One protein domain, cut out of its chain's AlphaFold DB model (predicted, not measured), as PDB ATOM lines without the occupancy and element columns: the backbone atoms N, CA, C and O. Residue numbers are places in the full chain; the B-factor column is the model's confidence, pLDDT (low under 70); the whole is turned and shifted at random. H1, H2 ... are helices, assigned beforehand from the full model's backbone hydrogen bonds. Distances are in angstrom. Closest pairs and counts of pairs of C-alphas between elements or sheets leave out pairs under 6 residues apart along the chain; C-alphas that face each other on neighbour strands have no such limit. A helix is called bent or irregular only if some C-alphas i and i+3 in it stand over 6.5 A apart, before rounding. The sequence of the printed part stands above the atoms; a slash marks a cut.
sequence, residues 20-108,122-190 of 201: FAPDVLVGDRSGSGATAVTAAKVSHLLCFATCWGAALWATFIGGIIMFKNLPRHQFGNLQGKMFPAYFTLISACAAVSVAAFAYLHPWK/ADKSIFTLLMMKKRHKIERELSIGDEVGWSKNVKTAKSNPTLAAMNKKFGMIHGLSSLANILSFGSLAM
ATOM      1  N   PHE A  20      43.879  13.684 -10.430       62.41
ATOM      2  CA  PHE A  20      44.185  15.088 -10.133       62.41
ATOM      3  C   PHE A  20      44.746  15.316  -8.725       62.41
ATOM      4  O   PHE A  20      45.409  16.325  -8.498       62.41
ATOM      5  N   ALA A  21      44.480  14.409  -7.781       56.41
ATOM      6  CA  ALA A  21      44.949  14.512  -6.401       56.41
ATOM      7  C   ALA A  21      45.293  13.124  -5.810       56.41
ATOM      8  O   ALA A  21      44.663  12.694  -4.834       56.41
ATOM      9  N   PRO A  22      46.279  12.405  -6.384       57.84
ATOM     10  CA  PRO A  22      46.638  11.051  -5.951       57.84
ATOM     11  C   PRO A  22      47.055  11.015  -4.477       57.84
ATOM     12  O   PRO A  22      46.639  10.125  -3.740       57.84
ATOM     13  N   ASP A  23      47.765  12.037  -4.007       55.38
ATOM     14  CA  ASP A  23      48.297  12.113  -2.640       55.38
ATOM     15  C   ASP A  23      47.190  12.257  -1.579       55.38
ATOM     16  O   ASP A  23      47.368  11.874  -0.423       55.38
ATOM     17  N   VAL A  24      46.017  12.763  -1.981       56.34
ATOM     18  CA  VAL A  24      44.842  12.980  -1.119       56.34
ATOM     19  C   VAL A  24      43.996  11.714  -0.973       56.34
ATOM     20  O   VAL A  24      43.388  11.505   0.077       56.34
ATOM     21  N   LEU A  25      43.944  10.875  -2.013       55.94
ATOM     22  CA  LEU A  25      43.093   9.677  -2.059       55.94
ATOM     23  C   LEU A  25      43.860   8.370  -1.835       55.94
ATOM     24  O   LEU A  25      43.287   7.416  -1.311       55.94
ATOM     25  N   VAL A  26      45.133   8.318  -2.224       58.84
ATOM     26  CA  VAL A  26      46.000   7.131  -2.123       58.84
ATOM     27  C   VAL A  26      46.955   7.240  -0.929       58.84
ATOM     28  O   VAL A  26      47.366   6.217  -0.387       58.84
ATOM     29  N   GLY A  27      47.202   8.464  -0.445       51.69
ATOM     30  CA  GLY A  27      48.010   8.756   0.734       51.69
ATOM     31  C   GLY A  27      49.505   8.604   0.472       51.69
ATOM     32  O   GLY A  27      49.983   7.520   0.146       51.69
ATOM     33  N   ASP A  28      50.266   9.680   0.663       50.97
ATOM     34  CA  ASP A  28      51.722   9.575   0.663       50.97
ATOM     35  C   ASP A  28      52.226   8.989   2.000       50.97
ATOM     36  O   ASP A  28      51.673   9.256   3.072       50.97
ATOM     37  N   ARG A  29      53.291   8.176   1.963       53.03
ATOM     38  CA  ARG A  29      53.890   7.544   3.164       53.03
ATOM     39  C   ARG A  29      54.573   8.561   4.090       53.03
ATOM     40  O   ARG A  29      54.983   8.208   5.195       53.03
ATOM     41  N   SER A  30      54.670   9.818   3.662       49.84
ATOM     42  CA  SER A  30      55.291  10.926   4.378       49.84
ATOM     43  C   SER A  30      54.224  11.856   4.978       49.84
ATOM     44  O   SER A  30      53.793  12.823   4.362       49.84
ATOM     45  N   GLY A  31      53.772  11.557   6.202       54.81
ATOM     46  CA  GLY A  31      52.984  12.492   7.022       54.81
ATOM     47  C   GLY A  31      51.460  12.313   6.989       54.81
ATOM     48  O   GLY A  31      50.735  13.189   6.528       54.81
ATOM     49  N   SER A  32      50.966  11.234   7.609       59.69
ATOM     50  CA  SER A  32      49.535  10.906   7.814       59.69
ATOM     51  C   SER A  32      48.627  12.097   8.206       59.69
ATOM     52  O   SER A  32      47.470  12.173   7.790       59.69
ATOM     53  N   GLY A  33      49.155  13.083   8.945       65.75
ATOM     54  CA  GLY A  33      48.417  14.291   9.334       65.75
ATOM     55  C   GLY A  33      48.083  15.254   8.182       65.75
ATOM     56  O   GLY A  33      46.991  15.817   8.168       65.75
ATOM     57  N   ALA A  34      48.969  15.431   7.196       73.56
ATOM     58  CA  ALA A  34      48.745  16.360   6.080       73.56
ATOM     59  C   ALA A  34      47.683  15.830   5.098       73.56
ATOM     60  O   ALA A  34      46.796  16.570   4.657       73.56
ATOM     61  N   THR A  35      47.716  14.522   4.830       76.56
ATOM     62  CA  THR A  35      46.706  13.820   4.031       76.56
ATOM     63  C   THR A  35      45.333  13.880   4.698       76.56
ATOM     64  O   THR A  35      44.351  14.238   4.050       76.56
ATOM     65  N   ALA A  36      45.252  13.621   6.010       77.50
ATOM     66  CA  ALA A  36      43.995  13.676   6.756       77.50
ATOM     67  C   ALA A  36      43.378  15.087   6.783       77.50
ATOM     68  O   ALA A  36      42.170  15.242   6.593       77.50
ATOM     69  N   VAL A  37      44.200  16.130   6.943       82.25
ATOM     70  CA  VAL A  37      43.760  17.533   6.851       82.25
ATOM     71  C   VAL A  37      43.206  17.849   5.462       82.25
ATOM     72  O   VAL A  37      42.150  18.472   5.346       82.25
ATOM     73  N   THR A  38      43.878  17.404   4.402       83.06
ATOM     74  CA  THR A  38      43.422  17.657   3.028       83.06
ATOM     75  C   THR A  38      42.128  16.907   2.720       83.06
ATOM     76  O   THR A  38      41.177  17.506   2.217       83.06
ATOM     77  N   ALA A  39      42.031  15.638   3.121       79.12
ATOM     78  CA  ALA A  39      40.813  14.845   2.996       79.12
ATOM     79  C   ALA A  39      39.632  15.476   3.755       79.12
ATOM     80  O   ALA A  39      38.522  15.541   3.222       79.12
ATOM     81  N   ALA A  40      39.860  16.008   4.961       80.50
ATOM     82  CA  ALA A  40      38.841  16.727   5.723       80.50
ATOM     83  C   ALA A  40      38.387  18.013   5.007       80.50
ATOM     84  O   ALA A  40      37.184  18.246   4.885       80.50
ATOM     85  N   LYS A  41      39.314  18.816   4.463       86.06
ATOM     86  CA  LYS A  41      38.982  20.026   3.683       86.06
ATOM     87  C   LYS A  41      38.147  19.701   2.443       86.06
ATOM     88  O   LYS A  41      37.112  20.329   2.223       86.06
ATOM     89  N   VAL A  42      38.558  18.699   1.664       86.19
ATOM     90  CA  VAL A  42      37.836  18.257   0.459       86.19
ATOM     91  C   VAL A  42      36.451  17.720   0.824       86.19
ATOM     92  O   VAL A  42      35.460  18.113   0.211       86.19
ATOM     93  N   SER A  43      36.357  16.890   1.868       82.75
ATOM     94  CA  SER A  43      35.081  16.344   2.350       82.75
ATOM     95  C   SER A  43      34.125  17.449   2.797       82.75
ATOM     96  O   SER A  43      32.952  17.440   2.418       82.75
ATOM     97  N   HIS A  44      34.634  18.430   3.552       86.19
ATOM     98  CA  HIS A  44      33.872  19.605   3.958       86.19
ATOM     99  C   HIS A  44      33.341  20.364   2.743       86.19
ATOM    100  O   HIS A  44      32.144  20.638   2.675       86.19
ATOM    101  N   LEU A  45      34.222  20.694   1.792       89.25
ATOM    102  CA  LEU A  45      33.893  21.501   0.619       89.25
ATOM    103  C   LEU A  45      32.857  20.809  -0.273       89.25
ATOM    104  O   LEU A  45      31.863  21.432  -0.640       89.25
ATOM    105  N   LEU A  46      33.048  19.523  -0.576       89.00
ATOM    106  CA  LEU A  46      32.122  18.752  -1.408       89.00
ATOM    107  C   LEU A  46      30.746  18.608  -0.751       89.00
ATOM    108  O   LEU A  46      29.725  18.813  -1.412       89.00
ATOM    109  N   CYS A  47      30.695  18.298   0.547       82.75
ATOM    110  CA  CYS A  47      29.426  18.190   1.267       82.75
ATOM    111  C   CYS A  47      28.722  19.545   1.380       82.75
ATOM    112  O   CYS A  47      27.514  19.631   1.152       82.75
ATOM    113  N   PHE A  48      29.472  20.615   1.646       88.31
ATOM    114  CA  PHE A  48      28.932  21.966   1.699       88.31
ATOM    115  C   PHE A  48      28.363  22.408   0.341       88.31
ATOM    116  O   PHE A  48      27.215  22.848   0.270       88.31
ATOM    117  N   ALA A  49      29.122  22.223  -0.745       90.69
ATOM    118  CA  ALA A  49      28.689  22.550  -2.103       90.69
ATOM    119  C   ALA A  49      27.453  21.737  -2.524       90.69
ATOM    120  O   ALA A  49      26.522  22.278  -3.123       90.69
ATOM    121  N   THR A  50      27.406  20.454  -2.149       90.56
ATOM    122  CA  THR A  50      26.240  19.588  -2.379       90.56
ATOM    123  C   THR A  50      25.012  20.111  -1.636       90.56
ATOM    124  O   THR A  50      23.948  20.240  -2.241       90.56
ATOM    125  N   CYS A  51      25.151  20.480  -0.356       87.19
ATOM    126  CA  CYS A  51      24.076  21.103   0.418       87.19
ATOM    127  C   CYS A  51      23.571  22.396  -0.228       87.19
ATOM    128  O   CYS A  51      22.363  22.569  -0.390       87.19
ATOM    129  N   TRP A  52      24.486  23.282  -0.624       90.25
ATOM    130  CA  TRP A  52      24.170  24.557  -1.265       90.25
ATOM    131  C   TRP A  52      23.374  24.372  -2.558       90.25
ATOM    132  O   TRP A  52      22.278  24.919  -2.701       90.25
ATOM    133  N   GLY A  53      23.889  23.547  -3.475       91.81
ATOM    134  CA  GLY A  53      23.249  23.283  -4.762       91.81
ATOM    135  C   GLY A  53      21.900  22.579  -4.613       91.81
ATOM    136  O   GLY A  53      20.918  22.989  -5.236       91.81
ATOM    137  N   ALA A  54      21.818  21.561  -3.750       90.00
ATOM    138  CA  ALA A  54      20.574  20.841  -3.500       90.00
ATOM    139  C   ALA A  54      19.502  21.755  -2.889       90.00
ATOM    140  O   ALA A  54      18.355  21.724  -3.338       90.00
ATOM    141  N   ALA A  55      19.861  22.588  -1.905       89.44
ATOM    142  CA  ALA A  55      18.929  23.514  -1.268       89.44
ATOM    143  C   ALA A  55      18.437  24.600  -2.234       89.44
ATOM    144  O   ALA A  55      17.233  24.875  -2.277       89.44
ATOM    145  N   LEU A  56      19.336  25.158  -3.054       91.62
ATOM    146  CA  LEU A  56      18.988  26.125  -4.094       91.62
ATOM    147  C   LEU A  56      17.994  25.516  -5.087       91.62
ATOM    148  O   LEU A  56      16.919  26.073  -5.323       91.62
ATOM    149  N   TRP A  57      18.332  24.344  -5.632       92.19
ATOM    150  CA  TRP A  57      17.506  23.680  -6.633       92.19
ATOM    151  C   TRP A  57      16.146  23.275  -6.070       92.19
ATOM    152  O   TRP A  57      15.119  23.595  -6.664       92.19
ATOM    153  N   ALA A  58      16.108  22.594  -4.921       88.50
ATOM    154  CA  ALA A  58      14.862  22.095  -4.345       88.50
ATOM    155  C   ALA A  58      13.889  23.233  -3.997       88.50
ATOM    156  O   ALA A  58      12.687  23.110  -4.249       88.50
ATOM    157  N   THR A  59      14.409  24.343  -3.467       86.69
ATOM    158  CA  THR A  59      13.599  25.452  -2.947       86.69
ATOM    159  C   THR A  59      13.141  26.402  -4.046       86.69
ATOM    160  O   THR A  59      11.950  26.689  -4.155       86.69
ATOM    161  N   PHE A  60      14.075  26.892  -4.864       88.69
ATOM    162  CA  PHE A  60      13.814  28.019  -5.762       88.69
ATOM    163  C   PHE A  60      13.525  27.599  -7.202       88.69
ATOM    164  O   PHE A  60      12.970  28.389  -7.957       88.69
ATOM    165  N   ILE A  61      13.867  26.367  -7.592       91.94
ATOM    166  CA  ILE A  61      13.732  25.914  -8.982       91.94
ATOM    167  C   ILE A  61      12.737  24.757  -9.063       91.94
ATOM    168  O   ILE A  61      11.615  24.921  -9.546       91.94
ATOM    169  N   GLY A  62      13.112  23.594  -8.532       89.62
ATOM    170  CA  GLY A  62      12.330  22.365  -8.596       89.62
ATOM    171  C   GLY A  62      10.949  22.512  -7.964       89.62
ATOM    172  O   GLY A  62       9.954  22.164  -8.597       89.62
ATOM    173  N   GLY A  63      10.861  23.075  -6.753       88.81
ATOM    174  CA  GLY A  63       9.584  23.301  -6.070       88.81
ATOM    175  C   GLY A  63       8.601  24.146  -6.888       88.81
ATOM    176  O   GLY A  63       7.436  23.771  -7.030       88.81
ATOM    177  N   ILE A  64       9.081  25.244  -7.482       89.62
ATOM    178  CA  ILE A  64       8.267  26.166  -8.287       89.62
ATOM    179  C   ILE A  64       7.835  25.510  -9.599       89.62
ATOM    180  O   ILE A  64       6.658  25.567  -9.953       89.62
ATOM    181  N   ILE A  65       8.761  24.857 -10.309       92.69
ATOM    182  CA  ILE A  65       8.452  24.168 -11.567       92.69
ATOM    183  C   ILE A  65       7.393  23.091 -11.334       92.69
ATOM    184  O   ILE A  65       6.388  23.063 -12.042       92.69
ATOM    185  N   MET A  66       7.571  22.245 -10.319       92.12
ATOM    186  CA  MET A  66       6.606  21.193 -10.009       92.12
ATOM    187  C   MET A  66       5.241  21.773  -9.616       92.12
ATOM    188  O   MET A  66       4.219  21.282 -10.085       92.12
ATOM    189  N   PHE A  67       5.206  22.844  -8.817       88.31
ATOM    190  CA  PHE A  67       3.954  23.491  -8.422       88.31
ATOM    191  C   PHE A  67       3.180  24.080  -9.615       88.31
ATOM    192  O   PHE A  67       1.952  24.013  -9.657       88.31
ATOM    193  N   LYS A  68       3.890  24.665 -10.587       89.50
ATOM    194  CA  LYS A  68       3.276  25.321 -11.751       89.50
ATOM    195  C   LYS A  68       2.828  24.354 -12.845       89.50
ATOM    196  O   LYS A  68       2.047  24.772 -13.692       89.50
ATOM    197  N   ASN A  69       3.319  23.115 -12.848       92.12
ATOM    198  CA  ASN A  69       3.123  22.190 -13.970       92.12
ATOM    199  C   ASN A  69       2.459  20.862 -13.590       92.12
ATOM    200  O   ASN A  69       1.982  20.165 -14.480       92.12
ATOM    201  N   LEU A  70       2.412  20.488 -12.307       92.50
ATOM    202  CA  LEU A  70       1.781  19.238 -11.879       92.50
ATOM    203  C   LEU A  70       0.400  19.479 -11.254       92.50
ATOM    204  O   LEU A  70       0.226  20.445 -10.504       92.50
ATOM    205  N   PRO A  71      -0.566  18.568 -11.484       92.06
ATOM    206  CA  PRO A  71      -1.784  18.492 -10.687       92.06
ATOM    207  C   PRO A  71      -1.459  18.446  -9.194       92.06
ATOM    208  O   PRO A  71      -0.518  17.765  -8.776       92.06
ATOM    209  N   ARG A  72      -2.246  19.139  -8.369       87.44
ATOM    210  CA  ARG A  72      -1.972  19.312  -6.932       87.44
ATOM    211  C   ARG A  72      -1.738  17.990  -6.192       87.44
ATOM    212  O   ARG A  72      -0.814  17.901  -5.379       87.44
ATOM    213  N   HIS A  73      -2.526  16.952  -6.477       90.38
ATOM    214  CA  HIS A  73      -2.336  15.639  -5.844       90.38
ATOM    215  C   HIS A  73      -1.060  14.936  -6.303       90.38
ATOM    216  O   HIS A  73      -0.360  14.349  -5.474       90.38
ATOM    217  N   GLN A  74      -0.714  15.040  -7.588       91.56
ATOM    218  CA  GLN A  74       0.528  14.486  -8.128       91.56
ATOM    219  C   GLN A  74       1.755  15.207  -7.567       91.56
ATOM    220  O   GLN A  74       2.690  14.548  -7.114       91.56
ATOM    221  N   PHE A  75       1.713  16.541  -7.516       90.44
ATOM    222  CA  PHE A  75       2.728  17.377  -6.881       90.44
ATOM    223  C   PHE A  75       3.008  16.916  -5.452       90.44
ATOM    224  O   PHE A  75       4.147  16.600  -5.109       90.44
ATOM    225  N   GLY A  76       1.965  16.800  -4.626       88.12
ATOM    226  CA  GLY A  76       2.145  16.372  -3.246       88.12
ATOM    227  C   GLY A  76       2.646  14.930  -3.120       88.12
ATOM    228  O   GLY A  76       3.516  14.638  -2.300       88.12
ATOM    229  N   ASN A  77       2.163  14.011  -3.956       89.69
ATOM    230  CA  ASN A  77       2.661  12.633  -3.955       89.69
ATOM    231  C   ASN A  77       4.152  12.562  -4.322       89.69
ATOM    232  O   ASN A  77       4.896  11.792  -3.712       89.69
ATOM    233  N   LEU A  78       4.595  13.383  -5.278       90.31
ATOM    234  CA  LEU A  78       5.999  13.497  -5.660       90.31
ATOM    235  C   LEU A  78       6.840  14.099  -4.527       90.31
ATOM    236  O   LEU A  78       7.863  13.520  -4.159       90.31
ATOM    237  N   GLN A  79       6.377  15.185  -3.898       87.38
ATOM    238  CA  GLN A  79       7.031  15.772  -2.721       87.38
ATOM    239  C   GLN A  79       7.192  14.756  -1.586       87.38
ATOM    240  O   GLN A  79       8.254  14.683  -0.975       87.38
ATOM    241  N   GLY A  80       6.183  13.911  -1.350       86.00
ATOM    242  CA  GLY A  80       6.243  12.854  -0.338       86.00
ATOM    243  C   GLY A  80       7.352  11.820  -0.559       86.00
ATOM    244  O   GLY A  80       7.770  11.185   0.405       86.00
ATOM    245  N   LYS A  81       7.846  11.667  -1.794       87.62
ATOM    246  CA  LYS A  81       8.993  10.808  -2.130       87.62
ATOM    247  C   LYS A  81      10.310  11.582  -2.183       87.62
ATOM    248  O   LYS A  81      11.342  11.055  -1.786       87.62
ATOM    249  N   MET A  82      10.278  12.825  -2.663       86.75
ATOM    250  CA  MET A  82      11.472  13.661  -2.794       86.75
ATOM    251  C   MET A  82      11.991  14.174  -1.453       86.75
ATOM    252  O   MET A  82      13.200  14.206  -1.251       86.75
ATOM    253  N   PHE A  83      11.102  14.569  -0.538       84.88
ATOM    254  CA  PHE A  83      11.490  15.177   0.736       84.88
ATOM    255  C   PHE A  83      12.360  14.254   1.595       84.88
ATOM    256  O   PHE A  83      13.427  14.711   1.993       84.88
ATOM    257  N   PRO A  84      12.018  12.970   1.829       81.94
ATOM    258  CA  PRO A  84      12.901  12.074   2.577       81.94
ATOM    259  C   PRO A  84      14.306  11.987   1.973       81.94
ATOM    260  O   PRO A  84      15.285  12.172   2.683       81.94
ATOM    261  N   ALA A  85      14.411  11.797   0.653       83.50
ATOM    262  CA  ALA A  85      15.704  11.721  -0.026       83.50
ATOM    263  C   ALA A  85      16.505  13.031   0.096       83.50
ATOM    264  O   ALA A  85      17.701  13.001   0.381       83.50
ATOM    265  N   TYR A  86      15.841  14.176  -0.078       85.31
ATOM    266  CA  TYR A  86      16.446  15.499   0.074       85.31
ATOM    267  C   TYR A  86      16.954  15.733   1.502       85.31
ATOM    268  O   TYR A  86      18.120  16.076   1.685       85.31
ATOM    269  N   PHE A  87      16.125  15.500   2.521       80.31
ATOM    270  CA  PHE A  87      16.513  15.738   3.912       80.31
ATOM    271  C   PHE A  87      17.582  14.760   4.397       80.31
ATOM    272  O   PHE A  87      18.456  15.169   5.159       80.31
ATOM    273  N   THR A  88      17.587  13.513   3.919       81.88
ATOM    274  CA  THR A  88      18.690  12.575   4.170       81.88
ATOM    275  C   THR A  88      19.998  13.079   3.564       81.88
ATOM    276  O   THR A  88      21.006  13.099   4.267       81.88
ATOM    277  N   LEU A  89      19.987  13.532   2.305       84.56
ATOM    278  CA  LEU A  89      21.176  14.077   1.646       84.56
ATOM    279  C   LEU A  89      21.726  15.294   2.399       84.56
ATOM    280  O   LEU A  89      22.898  15.304   2.771       84.56
ATOM    281  N   ILE A  90      20.875  16.288   2.672       82.62
ATOM    282  CA  ILE A  90      21.275  17.509   3.382       82.62
ATOM    283  C   ILE A  90      21.804  17.177   4.782       82.62
ATOM    284  O   ILE A  90      22.825  17.721   5.189       82.62
ATOM    285  N   SER A  91      21.154  16.266   5.513       77.62
ATOM    286  CA  SER A  91      21.586  15.891   6.869       77.62
ATOM    287  C   SER A  91      22.928  15.161   6.868       77.62
ATOM    288  O   SER A  91      23.780  15.457   7.701       77.62
ATOM    289  N   ALA A  92      23.140  14.239   5.924       78.88
ATOM    290  CA  ALA A  92      24.404  13.522   5.782       78.88
ATOM    291  C   ALA A  92      25.547  14.481   5.422       78.88
ATOM    292  O   ALA A  92      26.577  14.494   6.093       78.88
ATOM    293  N   CYS A  93      25.343  15.338   4.419       80.44
ATOM    294  CA  CYS A  93      26.330  16.338   4.026       80.44
ATOM    295  C   CYS A  93      26.608  17.341   5.154       80.44
ATOM    296  O   CYS A  93      27.767  17.633   5.432       80.44
ATOM    297  N   ALA A  94      25.583  17.818   5.865       80.38
ATOM    298  CA  ALA A  94      25.770  18.707   7.010       80.38
ATOM    299  C   ALA A  94      26.569  18.038   8.139       80.38
ATOM    300  O   ALA A  94      27.476  18.660   8.688       80.38
ATOM    301  N   ALA A  95      26.285  16.770   8.460       76.44
ATOM    302  CA  ALA A  95      27.028  16.024   9.473       76.44
ATOM    303  C   ALA A  95      28.509  15.864   9.093       76.44
ATOM    304  O   ALA A  95      29.381  16.099   9.927       76.44
ATOM    305  N   VAL A  96      28.796  15.535   7.828       77.50
ATOM    306  CA  VAL A  96      30.172  15.430   7.319       77.50
ATOM    307  C   VAL A  96      30.876  16.785   7.347       77.50
ATOM    308  O   VAL A  96      32.005  16.861   7.825       77.50
ATOM    309  N   SER A  97      30.224  17.867   6.909       80.88
ATOM    310  CA  SER A  97      30.793  19.216   6.987       80.88
ATOM    311  C   SER A  97      31.095  19.618   8.433       80.88
ATOM    312  O   SER A  97      32.196  20.077   8.713       80.88
ATOM    313  N   VAL A  98      30.187  19.382   9.382       78.19
ATOM    314  CA  VAL A  98      30.435  19.697  10.800       78.19
ATOM    315  C   VAL A  98      31.582  18.862  11.372       78.19
ATOM    316  O   VAL A  98      32.450  19.413  12.047       78.19
ATOM    317  N   ALA A  99      31.627  17.558  11.085       75.94
ATOM    318  CA  ALA A  99      32.698  16.680  11.554       75.94
ATOM    319  C   ALA A  99      34.066  17.093  10.985       75.94
ATOM    320  O   ALA A  99      35.041  17.202  11.728       75.94
ATOM    321  N   ALA A 100      34.126  17.393   9.686       78.69
ATOM    322  CA  ALA A 100      35.336  17.874   9.034       78.69
ATOM    323  C   ALA A 100      35.780  19.241   9.579       78.69
ATOM    324  O   ALA A 100      36.962  19.444   9.840       78.69
ATOM    325  N   PHE A 101      34.842  20.162   9.819       79.19
ATOM    326  CA  PHE A 101      35.142  21.463  10.417       79.19
ATOM    327  C   PHE A 101      35.685  21.323  11.845       79.19
ATOM    328  O   PHE A 101      36.683  21.952  12.188       79.19
ATOM    329  N   ALA A 102      35.073  20.465  12.668       77.31
ATOM    330  CA  ALA A 102      35.519  20.200  14.037       77.31
ATOM    331  C   ALA A 102      36.908  19.543  14.090       77.31
ATOM    332  O   ALA A 102      37.686  19.829  14.997       77.31
ATOM    333  N   TYR A 103      37.230  18.692  13.111       75.38
ATOM    334  CA  TYR A 103      38.564  18.112  12.962       75.38
ATOM    335  C   TYR A 103      39.618  19.173  12.603       75.38
ATOM    336  O   TYR A 103      40.705  19.182  13.175       75.38
ATOM    337  N   LEU A 104      39.290  20.090  11.687       78.88
ATOM    338  CA  LEU A 104      40.199  21.145  11.217       78.88
ATOM    339  C   LEU A 104      40.388  22.291  12.223       78.88
ATOM    340  O   LEU A 104      41.413  22.971  12.191       78.88
ATOM    341  N   HIS A 105      39.418  22.512  13.110       73.75
ATOM    342  CA  HIS A 105      39.430  23.593  14.094       73.75
ATOM    343  C   HIS A 105      39.212  23.033  15.508       73.75
ATOM    344  O   HIS A 105      38.069  22.947  15.967       73.75
ATOM    345  N   PRO A 106      40.291  22.669  16.234       65.56
ATOM    346  CA  PRO A 106      40.184  22.153  17.592       65.56
ATOM    347  C   PRO A 106      39.435  23.145  18.487       65.56
ATOM    348  O   PRO A 106      39.873  24.275  18.705       65.56
ATOM    349  N   TRP A 107      38.315  22.695  19.053       56.50
ATOM    350  CA  TRP A 107      37.337  23.490  19.813       56.50
ATOM    351  C   TRP A 107      37.909  24.243  21.036       56.50
ATOM    352  O   TRP A 107      37.215  25.038  21.667       56.50
ATOM    353  N   LYS A 108      39.181  24.010  21.387       50.84
ATOM    354  CA  LYS A 108      39.883  24.642  22.513       50.84
ATOM    355  C   LYS A 108      40.394  26.065  22.225       50.84
ATOM    356  O   LYS A 108      40.822  26.724  23.164       50.84
ATOM    357  N   ALA A 122      14.142  20.111  14.360       47.31
ATOM    358  CA  ALA A 122      13.481  18.985  13.723       47.31
ATOM    359  C   ALA A 122      12.600  19.512  12.591       47.31
ATOM    360  O   ALA A 122      11.735  20.376  12.792       47.31
ATOM    361  N   ASP A 123      12.892  19.043  11.390       55.84
ATOM    362  CA  ASP A 123      12.287  19.567  10.193       55.84
ATOM    363  C   ASP A 123      10.779  19.274  10.192       55.84
ATOM    364  O   ASP A 123      10.313  18.131  10.165       55.84
ATOM    365  N   LYS A 124       9.989  20.348  10.250       65.12
ATOM    366  CA  LYS A 124       8.522  20.290  10.245       65.12
ATOM    367  C   LYS A 124       7.964  19.916   8.866       65.12
ATOM    368  O   LYS A 124       6.741  19.853   8.702       65.12
ATOM    369  N   SER A 125       8.808  19.648   7.872       64.62
ATOM    370  CA  SER A 125       8.402  19.158   6.554       64.62
ATOM    371  C   SER A 125       7.614  17.842   6.635       64.62
ATOM    372  O   SER A 125       6.626  17.692   5.915       64.62
ATOM    373  N   ILE A 126       7.930  16.942   7.580       70.81
ATOM    374  CA  ILE A 126       7.141  15.719   7.833       70.81
ATOM    375  C   ILE A 126       5.705  16.089   8.212       70.81
ATOM    376  O   ILE A 126       4.745  15.529   7.683       70.81
ATOM    377  N   PHE A 127       5.534  17.085   9.082       75.56
ATOM    378  CA  PHE A 127       4.211  17.556   9.482       75.56
ATOM    379  C   PHE A 127       3.465  18.230   8.319       75.56
ATOM    380  O   PHE A 127       2.262  18.019   8.152       75.56
ATOM    381  N   THR A 128       4.185  18.953   7.455       77.88
ATOM    382  CA  THR A 128       3.641  19.514   6.206       77.88
ATOM    383  C   THR A 128       3.134  18.410   5.270       77.88
ATOM    384  O   THR A 128       2.013  18.504   4.767       77.88
ATOM    385  N   LEU A 129       3.895  17.323   5.097       81.00
ATOM    386  CA  LEU A 129       3.490  16.158   4.300       81.00
ATOM    387  C   LEU A 129       2.264  15.450   4.888       81.00
ATOM    388  O   LEU A 129       1.354  15.066   4.151       81.00
ATOM    389  N   LEU A 130       2.210  15.286   6.211       83.88
ATOM    390  CA  LEU A 130       1.061  14.678   6.884       83.88
ATOM    391  C   LEU A 130      -0.207  15.519   6.699       83.88
ATOM    392  O   LEU A 130      -1.265  14.974   6.378       83.88
ATOM    393  N   MET A 131      -0.112  16.841   6.850       84.62
ATOM    394  CA  MET A 131      -1.235  17.749   6.597       84.62
ATOM    395  C   MET A 131      -1.674  17.744   5.142       84.62
ATOM    396  O   MET A 131      -2.871  17.722   4.867       84.62
ATOM    397  N   MET A 132      -0.728  17.686   4.212       85.88
ATOM    398  CA  MET A 132      -1.029  17.558   2.794       85.88
ATOM    399  C   MET A 132      -1.801  16.268   2.489       85.88
ATOM    400  O   MET A 132      -2.821  16.328   1.810       85.88
ATOM    401  N   LYS A 133      -1.403  15.116   3.055       86.44
ATOM    402  CA  LYS A 133      -2.149  13.852   2.900       86.44
ATOM    403  C   LYS A 133      -3.577  13.948   3.449       86.44
ATOM    404  O   LYS A 133      -4.506  13.471   2.798       86.44
ATOM    405  N   LYS A 134      -3.766  14.587   4.613       86.69
ATOM    406  CA  LYS A 134      -5.107  14.827   5.180       86.69
ATOM    407  C   LYS A 134      -5.943  15.746   4.288       86.69
ATOM    408  O   LYS A 134      -7.109  15.450   4.049       86.69
ATOM    409  N   ARG A 135      -5.348  16.815   3.748       86.69
ATOM    410  CA  ARG A 135      -6.020  17.716   2.805       86.69
ATOM    411  C   ARG A 135      -6.409  16.998   1.512       86.69
ATOM    412  O   ARG A 135      -7.546  17.137   1.088       86.69
ATOM    413  N   HIS A 136      -5.522  16.177   0.944       89.69
ATOM    414  CA  HIS A 136      -5.812  15.407  -0.272       89.69
ATOM    415  C   HIS A 136      -6.991  14.445  -0.086       89.69
ATOM    416  O   HIS A 136      -7.721  14.191  -1.036       89.69
ATOM    417  N   LYS A 137      -7.197  13.911   1.127       89.12
ATOM    418  CA  LYS A 137      -8.370  13.080   1.423       89.12
ATOM    419  C   LYS A 137      -9.673  13.885   1.293       89.12
ATOM    420  O   LYS A 137     -10.552  13.460   0.559       89.12
ATOM    421  N   ILE A 138      -9.741  15.060   1.924       87.88
ATOM    422  CA  ILE A 138     -10.907  15.963   1.842       87.88
ATOM    423  C   ILE A 138     -11.120  16.447   0.402       87.88
ATOM    424  O   ILE A 138     -12.241  16.493  -0.086       87.88
ATOM    425  N   GLU A 139     -10.042  16.795  -0.302       88.19
ATOM    426  CA  GLU A 139     -10.108  17.228  -1.701       88.19
ATOM    427  C   GLU A 139     -10.683  16.127  -2.612       88.19
ATOM    428  O   GLU A 139     -11.545  16.425  -3.435       88.19
ATOM    429  N   ARG A 140     -10.300  14.856  -2.408       89.12
ATOM    430  CA  ARG A 140     -10.882  13.715  -3.139       89.12
ATOM    431  C   ARG A 140     -12.371  13.528  -2.860       89.12
ATOM    432  O   ARG A 140     -13.127  13.306  -3.795       89.12
ATOM    433  N   GLU A 141     -12.793  13.650  -1.602       90.19
ATOM    434  CA  GLU A 141     -14.215  13.580  -1.220       90.19
ATOM    435  C   GLU A 141     -15.043  14.693  -1.891       90.19
ATOM    436  O   GLU A 141     -16.222  14.513  -2.175       90.19
ATOM    437  N   LEU A 142     -14.408  15.825  -2.211       87.69
ATOM    438  CA  LEU A 142     -15.012  16.967  -2.899       87.69
ATOM    439  C   LEU A 142     -14.781  16.968  -4.419       87.69
ATOM    440  O   LEU A 142     -15.115  17.954  -5.074       87.69
ATOM    441  N   SER A 143     -14.212  15.896  -4.984       88.88
ATOM    442  CA  SER A 143     -13.889  15.778  -6.418       88.88
ATOM    443  C   SER A 143     -13.041  16.946  -6.963       88.88
ATOM    444  O   SER A 143     -13.262  17.446  -8.068       88.88
ATOM    445  N   ILE A 144     -12.066  17.404  -6.170       88.88
ATOM    446  CA  ILE A 144     -11.069  18.425  -6.536       88.88
ATOM    447  C   ILE A 144      -9.641  17.910  -6.274       88.88
ATOM    448  O   ILE A 144      -9.444  16.938  -5.547       88.88
ATOM    449  N   GLY A 145      -8.625  18.593  -6.815       83.38
ATOM    450  CA  GLY A 145      -7.206  18.290  -6.579       83.38
ATOM    451  C   GLY A 145      -6.425  17.801  -7.802       83.38
ATOM    452  O   GLY A 145      -5.195  17.697  -7.735       83.38
ATOM    453  N   ASP A 146      -7.117  17.577  -8.919       86.50
ATOM    454  CA  ASP A 146      -6.517  17.263 -10.222       86.50
ATOM    455  C   ASP A 146      -6.177  18.521 -11.036       86.50
ATOM    456  O   ASP A 146      -5.590  18.446 -12.115       86.50
ATOM    457  N   GLU A 147      -6.523  19.706 -10.532       86.00
ATOM    458  CA  GLU A 147      -6.128  20.960 -11.152       86.00
ATOM    459  C   GLU A 147      -4.653  21.304 -10.914       86.00
ATOM    460  O   GLU A 147      -4.066  21.027  -9.862       86.00
ATOM    461  N   VAL A 148      -4.082  22.005 -11.891       86.25
ATOM    462  CA  VAL A 148      -2.812  22.714 -11.736       86.25
ATOM    463  C   VAL A 148      -3.089  24.073 -11.085       86.25
ATOM    464  O   VAL A 148      -3.984  24.816 -11.498       86.25
ATOM    465  N   GLY A 149      -2.324  24.413 -10.046       75.88
ATOM    466  CA  GLY A 149      -2.453  25.683  -9.328       75.88
ATOM    467  C   GLY A 149      -3.518  25.695  -8.218       75.88
ATOM    468  O   GLY A 149      -3.689  24.728  -7.476       75.88
ATOM    469  N   TRP A 150      -4.167  26.850  -8.012       73.19
ATOM    470  CA  TRP A 150      -5.018  27.133  -6.834       73.19
ATOM    471  C   TRP A 150      -6.527  27.202  -7.124       73.19
ATOM    472  O   TRP A 150      -7.325  27.335  -6.197       73.19
ATOM    473  N   SER A 151      -6.935  27.161  -8.391       73.62
ATOM    474  CA  SER A 151      -8.216  27.725  -8.834       73.62
ATOM    475  C   SER A 151      -9.460  27.027  -8.270       73.62
ATOM    476  O   SER A 151     -10.363  27.711  -7.788       73.62
ATOM    477  N   LYS A 152      -9.534  25.689  -8.299       84.12
ATOM    478  CA  LYS A 152     -10.715  24.951  -7.812       84.12
ATOM    479  C   LYS A 152     -10.744  24.862  -6.288       84.12
ATOM    480  O   LYS A 152     -11.767  25.187  -5.693       84.12
ATOM    481  N   ASN A 153      -9.616  24.539  -5.652       86.12
ATOM    482  CA  ASN A 153      -9.506  24.506  -4.191       86.12
ATOM    483  C   ASN A 153      -9.962  25.821  -3.518       86.12
ATOM    484  O   ASN A 153     -10.747  25.775  -2.572       86.12
ATOM    485  N   VAL A 154      -9.547  26.989  -4.030       85.38
ATOM    486  CA  VAL A 154      -9.948  28.295  -3.464       85.38
ATOM    487  C   VAL A 154     -11.448  28.547  -3.613       85.38
ATOM    488  O   VAL A 154     -12.067  29.099  -2.706       85.38
ATOM    489  N   LYS A 155     -12.052  28.136  -4.734       88.44
ATOM    490  CA  LYS A 155     -13.497  28.274  -4.957       88.44
ATOM    491  C   LYS A 155     -14.289  27.389  -3.995       88.44
ATOM    492  O   LYS A 155     -15.158  27.898  -3.297       88.44
ATOM    493  N   THR A 156     -13.944  26.106  -3.896       87.38
ATOM    494  CA  THR A 156     -14.644  25.146  -3.024       87.38
ATOM    495  C   THR A 156     -14.460  25.464  -1.539       87.38
ATOM    496  O   THR A 156     -15.364  25.247  -0.738       87.38
ATOM    497  N   ALA A 157     -13.322  26.044  -1.148       89.31
ATOM    498  CA  ALA A 157     -13.096  26.463   0.234       89.31
ATOM    499  C   ALA A 157     -14.041  27.591   0.694       89.31
ATOM    500  O   ALA A 157     -14.236  27.744   1.894       89.31
ATOM    501  N   LYS A 158     -14.655  28.361  -0.220       90.81
ATOM    502  CA  LYS A 158     -15.643  29.392   0.152       90.81
ATOM    503  C   LYS A 158     -16.954  28.796   0.666       90.81
ATOM    504  O   LYS A 158     -17.593  29.407   1.513       90.81
ATOM    505  N   SER A 159     -17.345  27.630   0.156       90.62
ATOM    506  CA  SER A 159     -18.590  26.945   0.521       90.62
ATOM    507  C   SER A 159     -18.383  25.756   1.464       90.62
ATOM    508  O   SER A 159     -19.359  25.226   1.987       90.62
ATOM    509  N   ASN A 160     -17.136  25.335   1.716       91.19
ATOM    510  CA  ASN A 160     -16.818  24.214   2.599       91.19
ATOM    511  C   ASN A 160     -15.952  24.653   3.806       91.19
ATOM    512  O   ASN A 160     -14.736  24.830   3.656       91.19
ATOM    513  N   PRO A 161     -16.533  24.781   5.018       91.81
ATOM    514  CA  PRO A 161     -15.812  25.258   6.203       91.81
ATOM    515  C   PRO A 161     -14.700  24.302   6.659       91.81
ATOM    516  O   PRO A 161     -13.651  24.748   7.131       91.81
ATOM    517  N   THR A 162     -14.876  22.992   6.466       90.06
ATOM    518  CA  THR A 162     -13.864  21.974   6.789       90.06
ATOM    519  C   THR A 162     -12.623  22.133   5.909       90.06
ATOM    520  O   THR A 162     -11.494  22.120   6.410       90.06
ATOM    521  N   LEU A 163     -12.817  22.346   4.604       89.50
ATOM    522  CA  LEU A 163     -11.731  22.598   3.657       89.50
ATOM    523  C   LEU A 163     -11.035  23.937   3.944       89.50
ATOM    524  O   LEU A 163      -9.805  23.995   3.933       89.50
ATOM    525  N   ALA A 164     -11.789  24.992   4.269       91.12
ATOM    526  CA  ALA A 164     -11.229  26.292   4.644       91.12
ATOM    527  C   ALA A 164     -10.338  26.203   5.894       91.12
ATOM    528  O   ALA A 164      -9.200  26.686   5.896       91.12
ATOM    529  N   ALA A 165     -10.815  25.527   6.944       92.25
ATOM    530  CA  ALA A 165     -10.047  25.309   8.166       92.25
ATOM    531  C   ALA A 165      -8.780  24.477   7.904       92.25
ATOM    532  O   ALA A 165      -7.705  24.799   8.423       92.25
ATOM    533  N   MET A 166      -8.878  23.440   7.065       90.94
ATOM    534  CA  MET A 166      -7.729  22.629   6.656       90.94
ATOM    535  C   MET A 166      -6.701  23.453   5.869       90.94
ATOM    536  O   MET A 166      -5.508  23.383   6.161       90.94
ATOM    537  N   ASN A 167      -7.148  24.275   4.917       90.56
ATOM    538  CA  ASN A 167      -6.288  25.164   4.137       90.56
ATOM    539  C   ASN A 167      -5.539  26.160   5.028       90.56
ATOM    540  O   ASN A 167      -4.336  26.341   4.848       90.56
ATOM    541  N   LYS A 168      -6.215  26.750   6.024       91.31
ATOM    542  CA  LYS A 168      -5.588  27.660   6.993       91.31
ATOM    543  C   LYS A 168      -4.492  26.958   7.797       91.31
ATOM    544  O   LYS A 168      -3.376  27.468   7.887       91.31
ATOM    545  N   LYS A 169      -4.781  25.770   8.344       89.75
ATOM    546  CA  LYS A 169      -3.794  24.977   9.101       89.75
ATOM    547  C   LYS A 169      -2.603  24.591   8.228       89.75
ATOM    548  O   LYS A 169      -1.463  24.806   8.630       89.75
ATOM    549  N   PHE A 170      -2.867  24.074   7.027       89.44
ATOM    550  CA  PHE A 170      -1.824  23.730   6.065       89.44
ATOM    551  C   PHE A 170      -0.951  24.943   5.732       89.44
ATOM    552  O   PHE A 170       0.266  24.839   5.821       89.44
ATOM    553  N   GLY A 171      -1.555  26.088   5.401       87.88
ATOM    554  CA  GLY A 171      -0.831  27.308   5.047       87.88
ATOM    555  C   GLY A 171       0.077  27.805   6.171       87.88
ATOM    556  O   GLY A 171       1.225  28.149   5.916       87.88
ATOM    557  N   MET A 172      -0.391  27.757   7.422       89.31
ATOM    558  CA  MET A 172       0.409  28.143   8.587       89.31
ATOM    559  C   MET A 172       1.628  27.229   8.784       89.31
ATOM    560  O   MET A 172       2.746  27.701   8.978       89.31
ATOM    561  N   ILE A 173       1.424  25.913   8.700       87.00
ATOM    562  CA  ILE A 173       2.489  24.917   8.881       87.00
ATOM    563  C   ILE A 173       3.496  24.979   7.730       87.00
ATOM    564  O   ILE A 173       4.704  25.019   7.962       87.00
ATOM    565  N   HIS A 174       2.993  25.023   6.497       87.25
ATOM    566  CA  HIS A 174       3.804  25.118   5.292       87.25
ATOM    567  C   HIS A 174       4.604  26.422   5.258       87.25
ATOM    568  O   HIS A 174       5.793  26.392   4.950       87.25
ATOM    569  N   GLY A 175       3.989  27.549   5.629       86.00
ATOM    570  CA  GLY A 175       4.659  28.846   5.719       86.00
ATOM    571  C   GLY A 175       5.797  28.834   6.738       86.00
ATOM    572  O   GLY A 175       6.908  29.247   6.417       86.00
ATOM    573  N   LEU A 176       5.566  28.272   7.931       85.50
ATOM    574  CA  LEU A 176       6.607  28.156   8.956       85.50
ATOM    575  C   LEU A 176       7.764  27.243   8.518       85.50
ATOM    576  O   LEU A 176       8.926  27.569   8.749       85.50
ATOM    577  N   SER A 177       7.457  26.109   7.881       81.88
ATOM    578  CA  SER A 177       8.469  25.186   7.350       81.88
ATOM    579  C   SER A 177       9.269  25.819   6.205       81.88
ATOM    580  O   SER A 177      10.491  25.706   6.181       81.88
ATOM    581  N   SER A 178       8.605  26.551   5.309       83.81
ATOM    582  CA  SER A 178       9.256  27.248   4.192       83.81
ATOM    583  C   SER A 178      10.167  28.370   4.684       83.81
ATOM    584  O   SER A 178      11.286  28.503   4.199       83.81
ATOM    585  N   LEU A 179       9.733  29.132   5.695       85.31
ATOM    586  CA  LEU A 179      10.562  30.155   6.330       85.31
ATOM    587  C   LEU A 179      11.812  29.544   6.971       85.31
ATOM    588  O   LEU A 179      12.907  30.059   6.772       85.31
ATOM    589  N   ALA A 180      11.666  28.435   7.702       81.62
ATOM    590  CA  ALA A 180      12.810  27.732   8.278       81.62
ATOM    591  C   ALA A 180      13.805  27.295   7.192       81.62
ATOM    592  O   ALA A 180      14.997  27.540   7.330       81.62
ATOM    593  N   ASN A 181      13.312  26.741   6.081       84.25
ATOM    594  CA  ASN A 181      14.148  26.337   4.955       84.25
ATOM    595  C   ASN A 181      14.866  27.529   4.282       84.25
ATOM    596  O   ASN A 181      16.047  27.424   3.963       84.25
ATOM    597  N   ILE A 182      14.202  28.681   4.122       86.44
ATOM    598  CA  ILE A 182      14.830  29.910   3.597       86.44
ATOM    599  C   ILE A 182      15.922  30.420   4.546       86.44
ATOM    600  O   ILE A 182      17.006  30.778   4.093       86.44
ATOM    601  N   LEU A 183      15.673  30.424   5.858       84.94
ATOM    602  CA  LEU A 183      16.678  30.812   6.852       84.94
ATOM    603  C   LEU A 183      17.880  29.857   6.843       84.94
ATOM    604  O   LEU A 183      19.021  30.309   6.917       84.94
ATOM    605  N   SER A 184      17.643  28.550   6.696       82.69
ATOM    606  CA  SER A 184      18.707  27.558   6.520       82.69
ATOM    607  C   SER A 184      19.530  27.826   5.260       82.69
ATOM    608  O   SER A 184      20.757  27.788   5.321       82.69
ATOM    609  N   PHE A 185      18.887  28.168   4.142       86.75
ATOM    610  CA  PHE A 185      19.597  28.573   2.930       86.75
ATOM    611  C   PHE A 185      20.416  29.857   3.143       86.75
ATOM    612  O   PHE A 185      21.577  29.921   2.747       86.75
ATOM    613  N   GLY A 186      19.866  30.847   3.853       86.25
ATOM    614  CA  GLY A 186      20.594  32.055   4.250       86.25
ATOM    615  C   GLY A 186      21.840  31.754   5.094       86.25
ATOM    616  O   GLY A 186      22.882  32.373   4.892       86.25
ATOM    617  N   SER A 187      21.778  30.756   5.979       84.38
ATOM    618  CA  SER A 187      22.945  30.286   6.741       84.38
ATOM    619  C   SER A 187      24.044  29.728   5.835       84.38
ATOM    620  O   SER A 187      25.212  30.092   5.980       84.38
ATOM    621  N   LEU A 188      23.678  28.908   4.845       85.81
ATOM    622  CA  LEU A 188      24.640  28.425   3.855       85.81
ATOM    623  C   LEU A 188      25.247  29.590   3.043       85.81
ATOM    624  O   LEU A 188      26.423  29.546   2.689       85.81
ATOM    625  N   ALA A 189      24.489  30.664   2.800       88.44
ATOM    626  CA  ALA A 189      24.967  31.825   2.049       88.44
ATOM    627  C   ALA A 189      26.024  32.590   2.846       88.44
ATOM    628  O   ALA A 189      27.102  32.894   2.338       88.44
ATOM    629  N   MET A 190      25.743  32.824   4.130       85.25
ATOM    630  CA  MET A 190      26.701  33.425   5.055       85.25
ATOM    631  C   MET A 190      27.964  32.570   5.190       85.25
ATOM    632  O   MET A 190      29.070  33.106   5.187       85.25
TER     633      MET A 190
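Overview. This is residues 20 to 108 and 122 to 190 of the 201 residues of the protein "DUF4149 domain-containing protein" of Triticum urartu (UniProt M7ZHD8). What does the model look like? It is a long, loose rod of helices in which H2a and H3 run side by side, and H4 and H6 make a second antiparallel pair shifted toward the far end of the rod; these four form an up-and-down bundle, each running against the one before it in the chain. Short H1 sits at one end of the rod and H5 makes a corner with H6 at the other. What are its make-up and size? The printed part has 158 residues with six named helices, H1 to H6 in chain order, no named strand, and the class all helix. It is loose, with a radius of gyration of the C-alphas of 21.5 A, and spans 75 by 34 by 22 A.

Along the chain. Where is the longest helix? H2, residues 32 to 69, was assigned as one helix by its hydrogen bonds but is bent, with C-alphas 59 and 62 6.6 A apart. Its arms are H2a, residues 32 to 59, 40.2 A long from C-alpha 32 at (49.535, 10.906, 7.814), and H2b, residues 62 to 69. Where are the others? H3 is residues 72 to 104, 45.9 A, and H6 is residues 161 to 190, 43.3 A, ending at C-alpha 190 at (26.701, 33.425, 5.055). H4 is residues 125 to 141, 24.6 A; H1 is residues 22 to 27 and H5 residues 151 to 159.

Arrangement. What touches H2a? H3 does, at a shallow tilt of 24 degrees, opposite ways, the closest C-alphas being those of His 44 and Ser 97, 4.3 A apart. H6 touches residues 52 to 59 of H2a with its residues 181 to 188, at a steep tilt of 35.0 degrees, only just past shallow, with C-alphas 52 and 188 closest at 6.4 A. H1 touches residues 35 to 39 of H2a, with C-alphas 24 and 35 closest at 5.5 A. How do H4 and H5 sit? H4 touches H6, with C-alphas 128 and 174 closest at 5.7 A, and residues 73 to 83 of H3, with C-alphas 80 and 129 closest at 6.3 A; H5 and H6 touch only at the corner, with C-alphas 157 and 164 closest at 4.8 A. Are the backbones even? Every O i to N i+4 pair is within hydrogen-bond range in H1, H2a, H2b, H4 and H6, against 26 of 29 in H3 and 2 of 5 in H5, where 4 of 6 O i to N i+3 pairs are.

Size, cuts and confidence. How far does it reach? The two C-alphas farthest apart, those of Ser 30 and Ser 159, are 75.7 A apart, and residues 28 to 33 stand free. Is anything missing or uncertain? Residues 109 to 121 are not printed, and C-alphas 108 and 122 are 28.4 A apart across that cut; pLDDT is under 70 at residues 20 to 33, 106 to 108 and 122 to 125.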